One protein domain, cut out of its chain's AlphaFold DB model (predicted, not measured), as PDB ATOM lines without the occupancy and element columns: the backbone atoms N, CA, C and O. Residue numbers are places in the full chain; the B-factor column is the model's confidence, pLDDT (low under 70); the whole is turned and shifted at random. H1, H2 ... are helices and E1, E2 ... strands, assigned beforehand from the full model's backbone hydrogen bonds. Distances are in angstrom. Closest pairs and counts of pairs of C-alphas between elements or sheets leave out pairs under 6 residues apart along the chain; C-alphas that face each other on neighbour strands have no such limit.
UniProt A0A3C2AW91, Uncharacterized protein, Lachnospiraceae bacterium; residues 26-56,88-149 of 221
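Overview. This is residues 26 to 56 and 88 to 149 of the 221 residues of an uncharacterized protein of Lachnospiraceae bacterium (UniProt A0A3C2AW91). Two small antiparallel sheets make a sandwich, partly face to face with their strands crossed: E4, E3, E6 and E7 in one, E1, E2 and E5 in the other. H1 packs across the other face of the larger sheet, and the loop after H2 reaches to the end of the domain far from the E1 and E2 hairpin. The printed part has 93 residues, with two named helices and seven named strands in the order E1 E2 E3 H1 E4 E5 E6 H2 E7, of mixed class. It is compact, with a radius of gyration of the C-alphas of 12.6 A and spans of 36 by 28 by 20 A.

Along the chain. In the larger sheet, E3 is residues 49 to 56, 21.8 A long, starting with C-alpha 49 at (40.149, 10.449, -20.270). E6 is residues 125 to 131, 19.3 A long; E4 is residues 107 to 110 and E7 residues 146 to 149, ending with C-alpha 149 at (50.019, -5.815, -25.621). In the smaller sheet, E1 is residues 29 to 32, starting with C-alpha 29 at (47.588, 1.345, -31.097), E2 residues 37 to 40 and E5 residues 117 to 119. H1 is residues 88 to 98, 15.5 A long, and H2 is residues 132 to 135.

Arrangement. The larger sheet runs E4 E3 E6 E7 and is strongly twisted. N 52 and O 107 of E3 and E4 are 2.9 A apart, N 53 and O 128 of E3 and E6 2.9 A, and N 127 and O 148 of E6 and E7 2.8 A, each within hydrogen-bond range. The smaller sheet runs E1 E2 E5; N 32 and O 37 in the hairpin of E1 and E2 are 3.1 A apart, and N 40 and O 117 of E2 and E5 2.9 A. In the sandwich, two sheets face to face, the facing parts are 9.3 A centre to centre and the strands stand at 43 degrees. The closest C-alphas of E4 and E5, Arg 110 and Cys 117, are 5.7 A apart; those of E1 and E7, Val 29 and Ile 148, 7.5 A. H1 is on the larger sheet, in two layers, a helix on one face of a sheet, at a height of 9.6 A. It lies over E6 and, only just, with 3 C-alphas, over E7, across the strands at 71 degrees to E6 on the local plane. Its closest C-alphas to E7 are Pro 89 and Ala 146, 5.8 A. H2 only grazes that sheet. In H1 every O i to N i+4 pair is within hydrogen-bond range; H2 is too short for such a pair.

Size, cuts and confidence. The two C-alphas farthest apart, Gly 34 and Ala 139, are 38.2 A apart. Residues 57 to 87 are not printed, and C-alphas 56 and 88 are 12.2 A apart across this cut. Of the links that are printed whole, none is long. Mean pLDDT of the printed part is 74.8; residues 26 to 36, 44 to 47, 100 to 102 and 133 to 143 are under 70.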
ATOM      1  N   PRO A  26      38.751   0.669 -34.326       39.44
ATOM      2  CA  PRO A  26      39.580   0.780 -33.136       39.44
ATOM      3  C   PRO A  26      40.829   1.584 -33.499       39.44
ATOM      4  O   PRO A  26      41.504   1.280 -34.488       39.44
ATOM      5  N   GLY A  27      41.098   2.646 -32.734       37.28
ATOM      6  CA  GLY A  27      42.291   3.468 -32.907       37.28
ATOM      7  C   GLY A  27      43.516   2.563 -33.013       37.28
ATOM      8  O   GLY A  27      43.695   1.653 -32.203       37.28
ATOM      9  N   LYS A  28      44.333   2.754 -34.055       42.06
ATOM     10  CA  LYS A  28      45.527   1.934 -34.249       42.06
ATOM     11  C   LYS A  28      46.496   2.217 -33.106       42.06
ATOM     12  O   LYS A  28      47.090   3.290 -33.040       42.06
ATOM     13  N   VAL A  29      46.659   1.246 -32.219       43.75
ATOM     14  CA  VAL A  29      47.588   1.345 -31.097       43.75
ATOM     15  C   VAL A  29      49.001   1.161 -31.627       43.75
ATOM     16  O   VAL A  29      49.361   0.078 -32.084       43.75
ATOM     17  N   HIS A  30      49.799   2.224 -31.584       43.53
ATOM     18  CA  HIS A  30      51.217   2.150 -31.915       43.53
ATOM     19  C   HIS A  30      52.016   2.261 -30.617       43.53
ATOM     20  O   HIS A  30      51.929   3.258 -29.895       43.53
ATOM     21  N   ALA A  31      52.801   1.229 -30.309       42.66
ATOM     22  CA  ALA A  31      53.853   1.325 -29.310       42.66
ATOM     23  C   ALA A  31      55.069   1.987 -29.978       42.66
ATOM     24  O   ALA A  31      55.708   1.389 -30.844       42.66
ATOM     25  N   ALA A  32      55.376   3.236 -29.625       42.72
ATOM     26  CA  ALA A  32      56.531   3.932 -30.190       42.72
ATOM     27  C   ALA A  32      57.823   3.426 -29.521       42.72
ATOM     28  O   ALA A  32      58.015   3.568 -28.306       42.72
ATOM     29  N   SER A  33      58.716   2.820 -30.314       38.41
ATOM     30  CA  SER A  33      59.965   2.234 -29.822       38.41
ATOM     31  C   SER A  33      60.935   3.294 -29.314       38.41
ATOM     32  O   SER A  33      61.286   4.217 -30.044       38.41
ATOM     33  N   GLY A  34      61.382   3.144 -28.066       41.91
ATOM     34  CA  GLY A  34      62.411   3.984 -27.448       41.91
ATOM     35  C   GLY A  34      61.935   4.870 -26.295       41.91
ATOM     36  O   GLY A  34      62.769   5.321 -25.517       41.91
ATOM     37  N   LYS A  35      60.621   5.093 -26.121       50.47
ATOM     38  CA  LYS A  35      60.085   5.926 -25.017       50.47
ATOM     39  C   LYS A  35      59.105   5.215 -24.080       50.47
ATOM     40  O   LYS A  35      58.519   5.870 -23.221       50.47
ATOM     41  N   ARG A  36      58.918   3.893 -24.233       65.88
ATOM     42  CA  ARG A  36      57.874   3.120 -23.522       65.88
ATOM     43  C   ARG A  36      56.533   3.870 -23.576       65.88
ATOM     44  O   ARG A  36      55.911   4.149 -22.553       65.88
ATOM     45  N   GLN A  37      56.168   4.296 -24.784       76.94
ATOM     46  CA  GLN A  37      55.019   5.154 -25.026       76.94
ATOM     47  C   GLN A  37      53.960   4.375 -25.800       76.94
ATOM     48  O   GLN A  37      54.263   3.780 -26.835       76.94
ATOM     49  N   VAL A  38      52.726   4.407 -25.305       80.38
ATOM     50  CA  VAL A  38      51.548   3.916 -26.027       80.38
ATOM     51  C   VAL A  38      50.785   5.131 -26.529       80.38
ATOM     52  O   VAL A  38      50.443   6.014 -25.738       80.38
ATOM     53  N   ILE A  39      50.550   5.190 -27.838       82.62
ATOM     54  CA  ILE A  39      49.790   6.269 -28.473       82.62
ATOM     55  C   ILE A  39      48.499   5.678 -29.028       82.62
ATOM     56  O   ILE A  39      48.529   4.747 -29.839       82.62
ATOM     57  N   ILE A  40      47.371   6.223 -28.581       82.31
ATOM     58  CA  ILE A  40      46.051   5.925 -29.132       82.31
ATOM     59  C   ILE A  40      45.680   7.076 -30.058       82.31
ATOM     60  O   ILE A  40      45.475   8.197 -29.604       82.31
ATOM     61  N   THR A  41      45.628   6.805 -31.357       79.50
ATOM     62  CA  THR A  41      45.244   7.792 -32.377       79.50
ATOM     63  C   THR A  41      43.746   7.741 -32.656       79.50
ATOM     64  O   THR A  41      43.126   6.689 -32.478       79.50
ATOM     65  N   ASN A  42      43.199   8.817 -33.224       70.38
ATOM     66  CA  ASN A  42      41.791   8.916 -33.617       70.38
ATOM     67  C   ASN A  42      40.825   8.783 -32.426       70.38
ATOM     68  O   ASN A  42      39.762   8.168 -32.515       70.38
ATOM     69  N   CYS A  43      41.194   9.369 -31.288       71.50
ATOM     70  CA  CYS A  43      40.291   9.589 -30.170       71.50
ATOM     71  C   CYS A  43      39.267  10.664 -30.571       71.50
ATOM     72  O   CYS A  43      39.436  11.849 -30.286       71.50
ATOM     73  N   LEU A  44      38.206  10.240 -31.267       62.41
ATOM     74  CA  LEU A  44      37.113  11.104 -31.742       62.41
ATOM     75  C   LEU A  44      36.420  11.869 -30.602       62.41
ATOM     76  O   LEU A  44      35.782  12.896 -30.822       62.41
ATOM     77  N   LEU A  45      36.579  11.384 -29.373       65.25
ATOM     78  CA  LEU A  45      36.020  11.962 -28.166       65.25
ATOM     79  C   LEU A  45      37.052  12.901 -27.545       65.25
ATOM     80  O   LEU A  45      37.833  12.524 -26.670       65.25
ATOM     81  N   ARG A  46      37.060  14.140 -28.055       63.75
ATOM     82  CA  ARG A  46      37.816  15.249 -27.462       63.75
ATOM     83  C   ARG A  46      37.452  15.361 -25.983       63.75
ATOM     84  O   ARG A  46      36.316  15.101 -25.601       63.75
ATOM     85  N   ASP A  47      38.438  15.705 -25.162       69.38
ATOM     86  CA  ASP A  47      38.322  15.836 -23.708       69.38
ATOM     87  C   ASP A  47      38.106  14.548 -22.896       69.38
ATOM     88  O   ASP A  47      38.176  14.625 -21.661       69.38
ATOM     89  N   GLN A  48      37.932  13.375 -23.516       76.06
ATOM     90  CA  GLN A  48      37.812  12.127 -22.761       76.06
ATOM     91  C   GLN A  48      39.143  11.668 -22.163       76.06
ATOM     92  O   GLN A  48      40.218  11.778 -22.756       76.06
ATOM     93  N   THR A  49      39.045  11.131 -20.946       85.00
ATOM     94  CA  THR A  49      40.149  10.449 -20.270       85.00
ATOM     95  C   THR A  49      40.056   8.957 -20.554       85.00
ATOM     96  O   THR A  49      39.029   8.328 -20.277       85.00
ATOM     97  N   LEU A  50      41.136   8.411 -21.103       86.75
ATOM     98  CA  LEU A  50      41.339   6.988 -21.303       86.75
ATOM     99  C   LEU A  50      42.174   6.421 -20.159       86.75
ATOM    100  O   LEU A  50      43.096   7.069 -19.654       86.75
ATOM    101  N   PHE A  51      41.871   5.185 -19.797       89.69
ATOM    102  CA  PHE A  51      42.531   4.449 -18.734       89.69
ATOM    103  C   PHE A  51      43.137   3.164 -19.282       89.69
ATOM    104  O   PHE A  51      42.506   2.463 -20.074       89.69
ATOM    105  N   LEU A  52      44.345   2.848 -18.819       89.75
ATOM    106  CA  LEU A  52      44.979   1.552 -19.022       89.75
ATOM    107  C   LEU A  52      44.999   0.797 -17.700       89.75
ATOM    108  O   LEU A  52      45.665   1.210 -16.749       89.75
ATOM    109  N   TYR A  53      44.320  -0.340 -17.658       91.50
ATOM    110  CA  TYR A  53      44.375  -1.279 -16.543       91.50
ATOM    111  C   TYR A  53      45.355  -2.386 -16.885       91.50
ATOM    112  O   TYR A  53      45.196  -3.032 -17.917       91.50
ATOM    113  N   LYS A  54      46.366  -2.620 -16.047       91.56
ATOM    114  CA  LYS A  54      47.239  -3.783 -16.227       91.56
ATOM    115  C   LYS A  54      46.450  -5.022 -15.820       91.56
ATOM    116  O   LYS A  54      46.031  -5.125 -14.672       91.56
ATOM    117  N   VAL A  55      46.197  -5.907 -16.778       91.38
ATOM    118  CA  VAL A  55      45.366  -7.100 -16.560       91.38
ATOM    119  C   VAL A  55      46.174  -8.387 -16.540       91.38
ATOM    120  O   VAL A  55      45.666  -9.421 -16.116       91.38
ATOM    121  N   GLY A  56      47.422  -8.340 -16.998       90.62
ATOM    122  CA  GLY A  56      48.284  -9.503 -17.014       90.62
ATOM    123  C   GLY A  56      49.581  -9.286 -17.774       90.62
ATOM    124  O   GLY A  56      50.060  -8.162 -17.960       90.62
ATOM    125  N   VAL A  88      36.885 -11.231 -24.087       78.44
ATOM    126  CA  VAL A  88      37.706 -10.965 -22.899       78.44
ATOM    127  C   VAL A  88      37.699  -9.490 -22.452       78.44
ATOM    128  O   VAL A  88      37.618  -9.269 -21.245       78.44
ATOM    129  N   PRO A  89      37.746  -8.467 -23.336       81.75
ATOM    130  CA  PRO A  89      37.679  -7.071 -22.900       81.75
ATOM    131  C   PRO A  89      36.415  -6.736 -22.094       81.75
ATOM    132  O   PRO A  89      36.499  -6.023 -21.094       81.75
ATOM    133  N   GLU A  90      35.258  -7.273 -22.490       82.00
ATOM    134  CA  GLU A  90      33.982  -7.060 -21.793       82.00
ATOM    135  C   GLU A  90      33.944  -7.803 -20.454       82.00
ATOM    136  O   GLU A  90      33.505  -7.251 -19.443       82.00
ATOM    137  N   GLU A  91      34.455  -9.039 -20.424       83.62
ATOM    138  CA  GLU A  91      34.559  -9.831 -19.196       83.62
ATOM    139  C   GLU A  91      35.467  -9.130 -18.165       83.62
ATOM    140  O   GLU A  91      35.084  -8.978 -17.003       83.62
ATOM    141  N   LEU A  92      36.633  -8.631 -18.595       84.31
ATOM    142  CA  LEU A  92      37.568  -7.875 -17.753       84.31
ATOM    143  C   LEU A  92      36.949  -6.577 -17.227       84.31
ATOM    144  O   LEU A  92      37.078  -6.265 -16.043       84.31
ATOM    145  N   LEU A  93      36.247  -5.839 -18.088       85.19
ATOM    146  CA  LEU A  93      35.537  -4.626 -17.699       85.19
ATOM    147  C   LEU A  93      34.451  -4.927 -16.651       85.19
ATOM    148  O   LEU A  93      34.310  -4.194 -15.673       85.19
ATOM    149  N   GLY A  94      33.721  -6.036 -16.805       84.19
ATOM    150  CA  GLY A  94      32.747  -6.505 -15.820       84.19
ATOM    151  C   GLY A  94      33.365  -6.805 -14.451       84.19
ATOM    152  O   GLY A  94      32.746  -6.510 -13.427       84.19
ATOM    153  N   VAL A  95      34.588  -7.347 -14.412       85.69
ATOM    154  CA  VAL A  95      35.336  -7.556 -13.159       85.69
ATOM    155  C   VAL A  95      35.737  -6.226 -12.527       85.69
ATOM    156  O   VAL A  95      35.572  -6.064 -11.319       85.69
ATOM    157  N   ILE A  96      36.210  -5.266 -13.327       86.38
ATOM    158  CA  ILE A  96      36.589  -3.929 -12.844       86.38
ATOM    159  C   ILE A  96      35.383  -3.220 -12.221       86.38
ATOM    160  O   ILE A  96      35.490  -2.734 -11.102       86.38
ATOM    161  N   HIS A  97      34.219  -3.236 -12.876       83.81
ATOM    162  CA  HIS A  97      33.004  -2.602 -12.344       83.81
ATOM    163  C   HIS A  97      32.516  -3.198 -11.022       83.81
ATOM    164  O   HIS A  97      31.998  -2.477 -10.178       83.81
ATOM    165  N   LYS A  98      32.644  -4.517 -10.848       83.12
ATOM    166  CA  LYS A  98      32.222  -5.208  -9.618       83.12
ATOM    167  C   LYS A  98      33.224  -5.051  -8.476       83.12
ATOM    168  O   LYS A  98      32.911  -5.372  -7.335       83.12
ATOM    169  N   SER A  99      34.438  -4.615  -8.791       76.56
ATOM    170  CA  SER A  99      35.532  -4.476  -7.842       76.56
ATOM    171  C   SER A  99      35.554  -3.044  -7.316       76.56
ATOM    172  O   SER A  99      36.395  -2.265  -7.750       76.56
ATOM    173  N   GLU A 100      34.638  -2.711  -6.399       59.19
ATOM    174  CA  GLU A 100      34.380  -1.328  -5.949       59.19
ATOM    175  C   GLU A 100      35.640  -0.541  -5.527       59.19
ATOM    176  O   GLU A 100      35.675   0.659  -5.766       59.19
ATOM    177  N   ASP A 101      36.708  -1.191  -5.034       60.34
ATOM    178  CA  ASP A 101      37.935  -0.489  -4.602       60.34
ATOM    179  C   ASP A 101      39.279  -1.123  -5.025       60.34
ATOM    180  O   ASP A 101      40.342  -0.563  -4.752       60.34
ATOM    181  N   SER A 102      39.297  -2.300  -5.666       68.88
ATOM    182  CA  SER A 102      40.544  -3.097  -5.735       68.88
ATOM    183  C   SER A 102      41.347  -2.984  -7.030       68.88
ATOM    184  O   SER A 102      42.538  -3.301  -7.029       68.88
ATOM    185  N   ILE A 103      40.737  -2.535  -8.129       82.50
ATOM    186  CA  ILE A 103      41.395  -2.519  -9.439       82.50
ATOM    187  C   ILE A 103      41.500  -1.080  -9.929       82.50
ATOM    188  O   ILE A 103      40.567  -0.525 -10.506       82.50
ATOM    189  N   GLN A 104      42.662  -0.476  -9.693       86.31
ATOM    190  CA  GLN A 104      42.963   0.875 -10.156       86.31
ATOM    191  C   GLN A 104      43.623   0.861 -11.541       86.31
ATOM    192  O   GLN A 104      44.339  -0.087 -11.882       86.31
ATOM    193  N   PRO A 105      43.403   1.908 -12.354       90.50
ATOM    194  CA  PRO A 105      44.116   2.056 -13.611       90.50
ATOM    195  C   PRO A 105      45.607   2.271 -13.339       90.50
ATOM    196  O   PRO A 105      45.989   3.062 -12.479       90.50
ATOM    197  N   ALA A 106      46.457   1.587 -14.100       89.38
ATOM    198  CA  ALA A 106      47.904   1.774 -14.042       89.38
ATOM    199  C   ALA A 106      48.319   3.109 -14.677       89.38
ATOM    200  O   ALA A 106      49.291   3.728 -14.251       89.38
ATOM    201  N   TYR A 107      47.571   3.553 -15.692       90.06
ATOM    202  CA  TYR A 107      47.812   4.817 -16.373       90.06
ATOM    203  C   TYR A 107      46.498   5.494 -16.756       90.06
ATOM    204  O   TYR A 107      45.508   4.832 -17.069       90.06
ATOM    205  N   ALA A 108      46.520   6.822 -16.783       90.75
ATOM    206  CA  ALA A 108      45.434   7.657 -17.268       90.75
ATOM    207  C   ALA A 108      46.010   8.736 -18.183       90.75
ATOM    208  O   ALA A 108      47.032   9.343 -17.860       90.75
ATOM    209  N   ALA A 109      45.361   8.974 -19.314       87.38
ATOM    210  CA  ALA A 109      45.741  10.037 -20.230       87.38
ATOM    211  C   ALA A 109      44.494  10.631 -20.884       87.38
ATOM    212  O   ALA A 109      43.469   9.965 -21.047       87.38
ATOM    213  N   ARG A 110      44.566  11.917 -21.214       88.06
ATOM    214  CA  ARG A 110      43.480  12.657 -21.858       88.06
ATOM    215  C   ARG A 110      43.812  12.842 -23.331       88.06
ATOM    216  O   ARG A 110      44.973  13.090 -23.652       88.06
ATOM    217  N   ALA A 111      42.805  12.720 -24.193       83.88
ATOM    218  CA  ALA A 111      42.964  13.031 -25.609       83.88
ATOM    219  C   ALA A 111      43.342  14.512 -25.794       83.88
ATOM    220  O   ALA A 111      42.737  15.386 -25.166       83.88
ATOM    221  N   ASP A 112      44.343  14.775 -26.626       84.00
ATOM    222  CA  ASP A 112      44.828  16.112 -26.954       84.00
ATOM    223  C   ASP A 112      43.999  16.778 -28.072       84.00
ATOM    224  O   ASP A 112      43.008  16.237 -28.573       84.00
ATOM    225  N   GLU A 113      44.412  17.977 -28.486       82.81
ATOM    226  CA  GLU A 113      43.754  18.735 -29.560       82.81
ATOM    227  C   GLU A 113      43.815  18.033 -30.929       82.81
ATOM    228  O   GLU A 113      43.005  18.329 -31.814       82.81
ATOM    229  N   LYS A 114      44.745  17.085 -31.104       83.00
ATOM    230  CA  LYS A 114      44.921  16.269 -32.310       83.00
ATOM    231  C   LYS A 114      44.156  14.949 -32.247       83.00
ATOM    232  O   LYS A 114      44.298  14.133 -33.158       83.00
ATOM    233  N   SER A 115      43.319  14.739 -31.228       80.50
ATOM    234  CA  SER A 115      42.628  13.465 -31.007       80.50
ATOM    235  C   SER A 115      43.608  12.302 -30.788       80.50
ATOM    236  O   SER A 115      43.347  11.173 -31.217       80.50
ATOM    237  N   GLU A 116      44.723  12.560 -30.102       84.88
ATOM    238  CA  GLU A 116      45.700  11.556 -29.682       84.88
ATOM    239  C   GLU A 116      45.771  11.456 -28.155       84.88
ATOM    240  O   GLU A 116      45.707  12.448 -27.432       84.88
ATOM    241  N   CYS A 117      45.912  10.237 -27.639       85.56
ATOM    242  CA  CYS A 117      46.096   9.981 -26.217       85.56
ATOM    243  C   CYS A 117      47.454   9.318 -25.986       85.56
ATOM    244  O   CYS A 117      47.730   8.240 -26.521       85.56
ATOM    245  N   HIS A 118      48.307   9.971 -25.195       85.12
ATOM    246  CA  HIS A 118      49.688   9.549 -24.977       85.12
ATOM    247  C   HIS A 118      49.888   9.022 -23.557       85.12
ATOM    248  O   HIS A 118      49.814   9.772 -22.584       85.12
ATOM    249  N   PHE A 119      50.234   7.744 -23.449       85.62
ATOM    250  CA  PHE A 119      50.652   7.121 -22.199       85.62
ATOM    251  C   PHE A 119      52.170   6.973 -22.196       85.62
ATOM    252  O   PHE A 119      52.730   6.348 -23.096       85.62
ATOM    253  N   TYR A 120      52.837   7.537 -21.192       83.94
ATOM    254  CA  TYR A 120      54.296   7.534 -21.073       83.94
ATOM    255  C   TYR A 120      54.764   6.574 -19.979       83.94
ATOM    256  O   TYR A 120      54.106   6.430 -18.950       83.94
ATOM    257  N   GLY A 121      55.924   5.944 -20.178       82.31
ATOM    258  CA  GLY A 121      56.517   5.049 -19.180       82.31
ATOM    259  C   GLY A 121      55.723   3.759 -18.964       82.31
ATOM    260  O   GLY A 121      55.766   3.182 -17.874       82.31
ATOM    261  N   VAL A 122      54.992   3.304 -19.983       83.12
ATOM    262  CA  VAL A 122      54.171   2.094 -19.900       83.12
ATOM    263  C   VAL A 122      55.078   0.872 -19.791       83.12
ATOM    264  O   VAL A 122      55.904   0.610 -20.668       83.12
ATOM    265  N   THR A 123      54.961   0.135 -18.686       86.19
ATOM    266  CA  THR A 123      55.744  -1.095 -18.487       86.19
ATOM    267  C   THR A 123      55.235  -2.215 -19.396       86.19
ATOM    268  O   THR A 123      54.049  -2.225 -19.727       86.19
ATOM    269  N   PRO A 124      56.075  -3.188 -19.780       84.00
ATOM    270  CA  PRO A 124      55.602  -4.362 -20.502       84.00
ATOM    271  C   PRO A 124      54.472  -5.106 -19.772       84.00
ATOM    272  O   PRO A 124      54.426  -5.159 -18.532       84.00
ATOM    273  N   GLY A 125      53.543  -5.657 -20.549       87.12
ATOM    274  CA  GLY A 125      52.373  -6.369 -20.047       87.12
ATOM    275  C   GLY A 125      51.175  -6.309 -20.989       87.12
ATOM    276  O   GLY A 125      51.241  -5.746 -22.080       87.12
ATOM    277  N   ILE A 126      50.069  -6.891 -20.535       87.94
ATOM    278  CA  ILE A 126      48.773  -6.836 -21.210       87.94
ATOM    279  C   ILE A 126      47.888  -5.846 -20.463       87.94
ATOM    280  O   ILE A 126      47.750  -5.918 -19.237       87.94
ATOM    281  N   TYR A 127      47.288  -4.930 -21.214       87.31
ATOM    282  CA  TYR A 127      46.477  -3.844 -20.688       87.31
ATOM    283  C   TYR A 127      45.074  -3.858 -21.284       87.31
ATOM    284  O   TYR A 127      44.908  -4.108 -22.474       87.31
ATOM    285  N   LEU A 128      44.076  -3.536 -20.468       89.75
ATOM    286  CA  LEU A 128      42.742  -3.173 -20.931       89.75
ATOM    287  C   LEU A 128      42.663  -1.649 -21.073       89.75
ATOM    288  O   LEU A 128      42.832  -0.926 -20.088       89.75
ATOM    289  N   LEU A 129      42.387  -1.180 -22.286       86.81
ATOM    290  CA  LEU A 129      42.033   0.201 -22.587       86.81
ATOM    291  C   LEU A 129      40.526   0.390 -22.418       86.81
ATOM    292  O   LEU A 129      39.744  -0.353 -23.009       86.81
ATOM    293  N   THR A 130      40.122   1.409 -21.663       86.19
ATOM    294  CA  THR A 130      38.715   1.812 -21.533       86.19
ATOM    295  C   THR A 130      38.584   3.318 -21.277       86.19
ATOM    296  O   THR A 130      39.539   3.968 -20.849       86.19
ATOM    297  N   GLY A 131      37.415   3.889 -21.565       81.88
ATOM    298  CA  GLY A 131      37.094   5.296 -21.306       81.88
ATOM    299  C   GLY A 131      36.352   5.496 -19.981       81.88
ATOM    300  O   GLY A 131      35.674   4.593 -19.494       81.88
ATOM    301  N   LYS A 132      36.430   6.705 -19.408       72.44
ATOM    302  CA  LYS A 132      35.693   7.075 -18.180       72.44
ATOM    303  C   LYS A 132      34.185   6.832 -18.275       72.44
ATOM    304  O   LYS A 132      33.570   6.398 -17.306       72.44
ATOM    305  N   ASP A 133      33.612   7.102 -19.439       65.31
ATOM    306  CA  ASP A 133      32.162   7.070 -19.634       65.31
ATOM    307  C   ASP A 133      31.651   5.623 -19.750       65.31
ATOM    308  O   ASP A 133      30.544   5.316 -19.309       65.31
ATOM    309  N   VAL A 134      32.513   4.706 -20.216       58.75
ATOM    310  CA  VAL A 134      32.293   3.251 -20.145       58.75
ATOM    311  C   VAL A 134      32.197   2.810 -18.683       58.75
ATOM    312  O   VAL A 134      31.293   2.059 -18.326       58.75
ATOM    313  N   LEU A 135      33.109   3.311 -17.836       57.62
ATOM    314  CA  LEU A 135      33.183   2.943 -16.419       57.62
ATOM    315  C   LEU A 135      31.953   3.379 -15.616       57.62
ATOM    316  O   LEU A 135      31.608   2.764 -14.610       57.62
ATOM    317  N   LYS A 136      31.300   4.454 -16.055       60.78
ATOM    318  CA  LYS A 136      30.115   5.018 -15.401       60.78
ATOM    319  C   LYS A 136      28.788   4.549 -15.999       60.78
ATOM    320  O   LYS A 136      27.744   4.958 -15.501       60.78
ATOM    321  N   GLN A 137      28.820   3.720 -17.047       57.88
ATOM    322  CA  GLN A 137      27.635   3.319 -17.817       57.88
ATOM    323  C   GLN A 137      26.793   4.515 -18.303       57.88
ATOM    324  O   GLN A 137      25.568   4.429 -18.410       57.88
ATOM    325  N   GLU A 138      27.430   5.651 -18.595       54.62
ATOM    326  CA  GLU A 138      26.721   6.821 -19.109       54.62
ATOM    327  C   GLU A 138      26.411   6.609 -20.603       54.62
ATOM    328  O   GLU A 138      27.268   6.191 -21.385       54.62
ATOM    329  N   ALA A 139      25.160   6.858 -21.003       48.28
ATOM    330  CA  ALA A 139      24.668   6.663 -22.368       48.28
ATOM    331  C   ALA A 139      25.217   7.749 -23.314       48.28
ATOM    332  O   ALA A 139      24.523   8.696 -23.682       48.28
ATOM    333  N   GLY A 140      26.489   7.623 -23.679       57.34
ATOM    334  CA  GLY A 140      27.187   8.483 -24.630       57.34
ATOM    335  C   GLY A 140      28.033   7.674 -25.610       57.34
ATOM    336  O   GLY A 140      28.093   6.445 -25.548       57.34
ATOM    337  N   TYR A 141      28.702   8.368 -26.533       53.09
ATOM    338  CA  TYR A 141      29.744   7.751 -27.350       53.09
ATOM    339  C   TYR A 141      30.816   7.181 -26.419       53.09
ATOM    340  O   TYR A 141      31.432   7.911 -25.641       53.09
ATOM    341  N   SER A 142      30.989   5.866 -26.475       62.03
ATOM    342  CA  SER A 142      31.788   5.124 -25.512       62.03
ATOM    343  C   SER A 142      32.947   4.448 -26.221       62.03
ATOM    344  O   SER A 142      32.800   3.913 -27.322       62.03
ATOM    345  N   VAL A 143      34.121   4.505 -25.604       64.88
ATOM    346  CA  VAL A 143      35.327   3.870 -26.132       64.88
ATOM    347  C   VAL A 143      35.130   2.364 -26.063       64.88
ATOM    348  O   VAL A 143      34.928   1.820 -24.981       64.88
ATOM    349  N   VAL A 144      35.198   1.686 -27.210       74.06
ATOM    350  CA  VAL A 144      35.136   0.220 -27.250       74.06
ATOM    351  C   VAL A 144      36.332  -0.334 -26.463       74.06
ATOM    352  O   VAL A 144      37.471  -0.020 -26.824       74.06
ATOM    353  N   PRO A 145      36.109  -1.129 -25.399       81.69
ATOM    354  CA  PRO A 145      37.199  -1.689 -24.616       81.69
ATOM    355  C   PRO A 145      38.107  -2.560 -25.482       81.69
ATOM    356  O   PRO A 145      37.628  -3.385 -26.261       81.69
ATOM    357  N   ALA A 146      39.420  -2.398 -25.339       83.75
ATOM    358  CA  ALA A 146      40.397  -3.104 -26.165       83.75
ATOM    359  C   ALA A 146      41.556  -3.647 -25.329       83.75
ATOM    360  O   ALA A 146      41.986  -3.019 -24.364       83.75
ATOM    361  N   LEU A 147      42.084  -4.806 -25.726       83.31
ATOM    362  CA  LEU A 147      43.326  -5.338 -25.173       83.31
ATOM    363  C   LEU A 147      44.527  -4.790 -25.941       83.31
ATOM    364  O   LEU A 147      44.546  -4.796 -27.171       83.31
ATOM    365  N   ILE A 148      45.532  -4.348 -25.197       83.50
ATOM    366  CA  ILE A 148      46.786  -3.813 -25.715       83.50
ATOM    367  C   ILE A 148      47.928  -4.636 -25.137       83.50
ATOM    368  O   ILE A 148      48.075  -4.738 -23.919       83.50
ATOM    369  N   GLU A 149      48.762  -5.190 -26.010       83.88
ATOM    370  CA  GLU A 149      50.019  -5.815 -25.621       83.88
ATOM    371  C   GLU A 149      51.165  -4.806 -25.721       83.88
ATOM    372  O   GLU A 149      51.379  -4.176 -26.758       83.88
TER     373      GLU A 149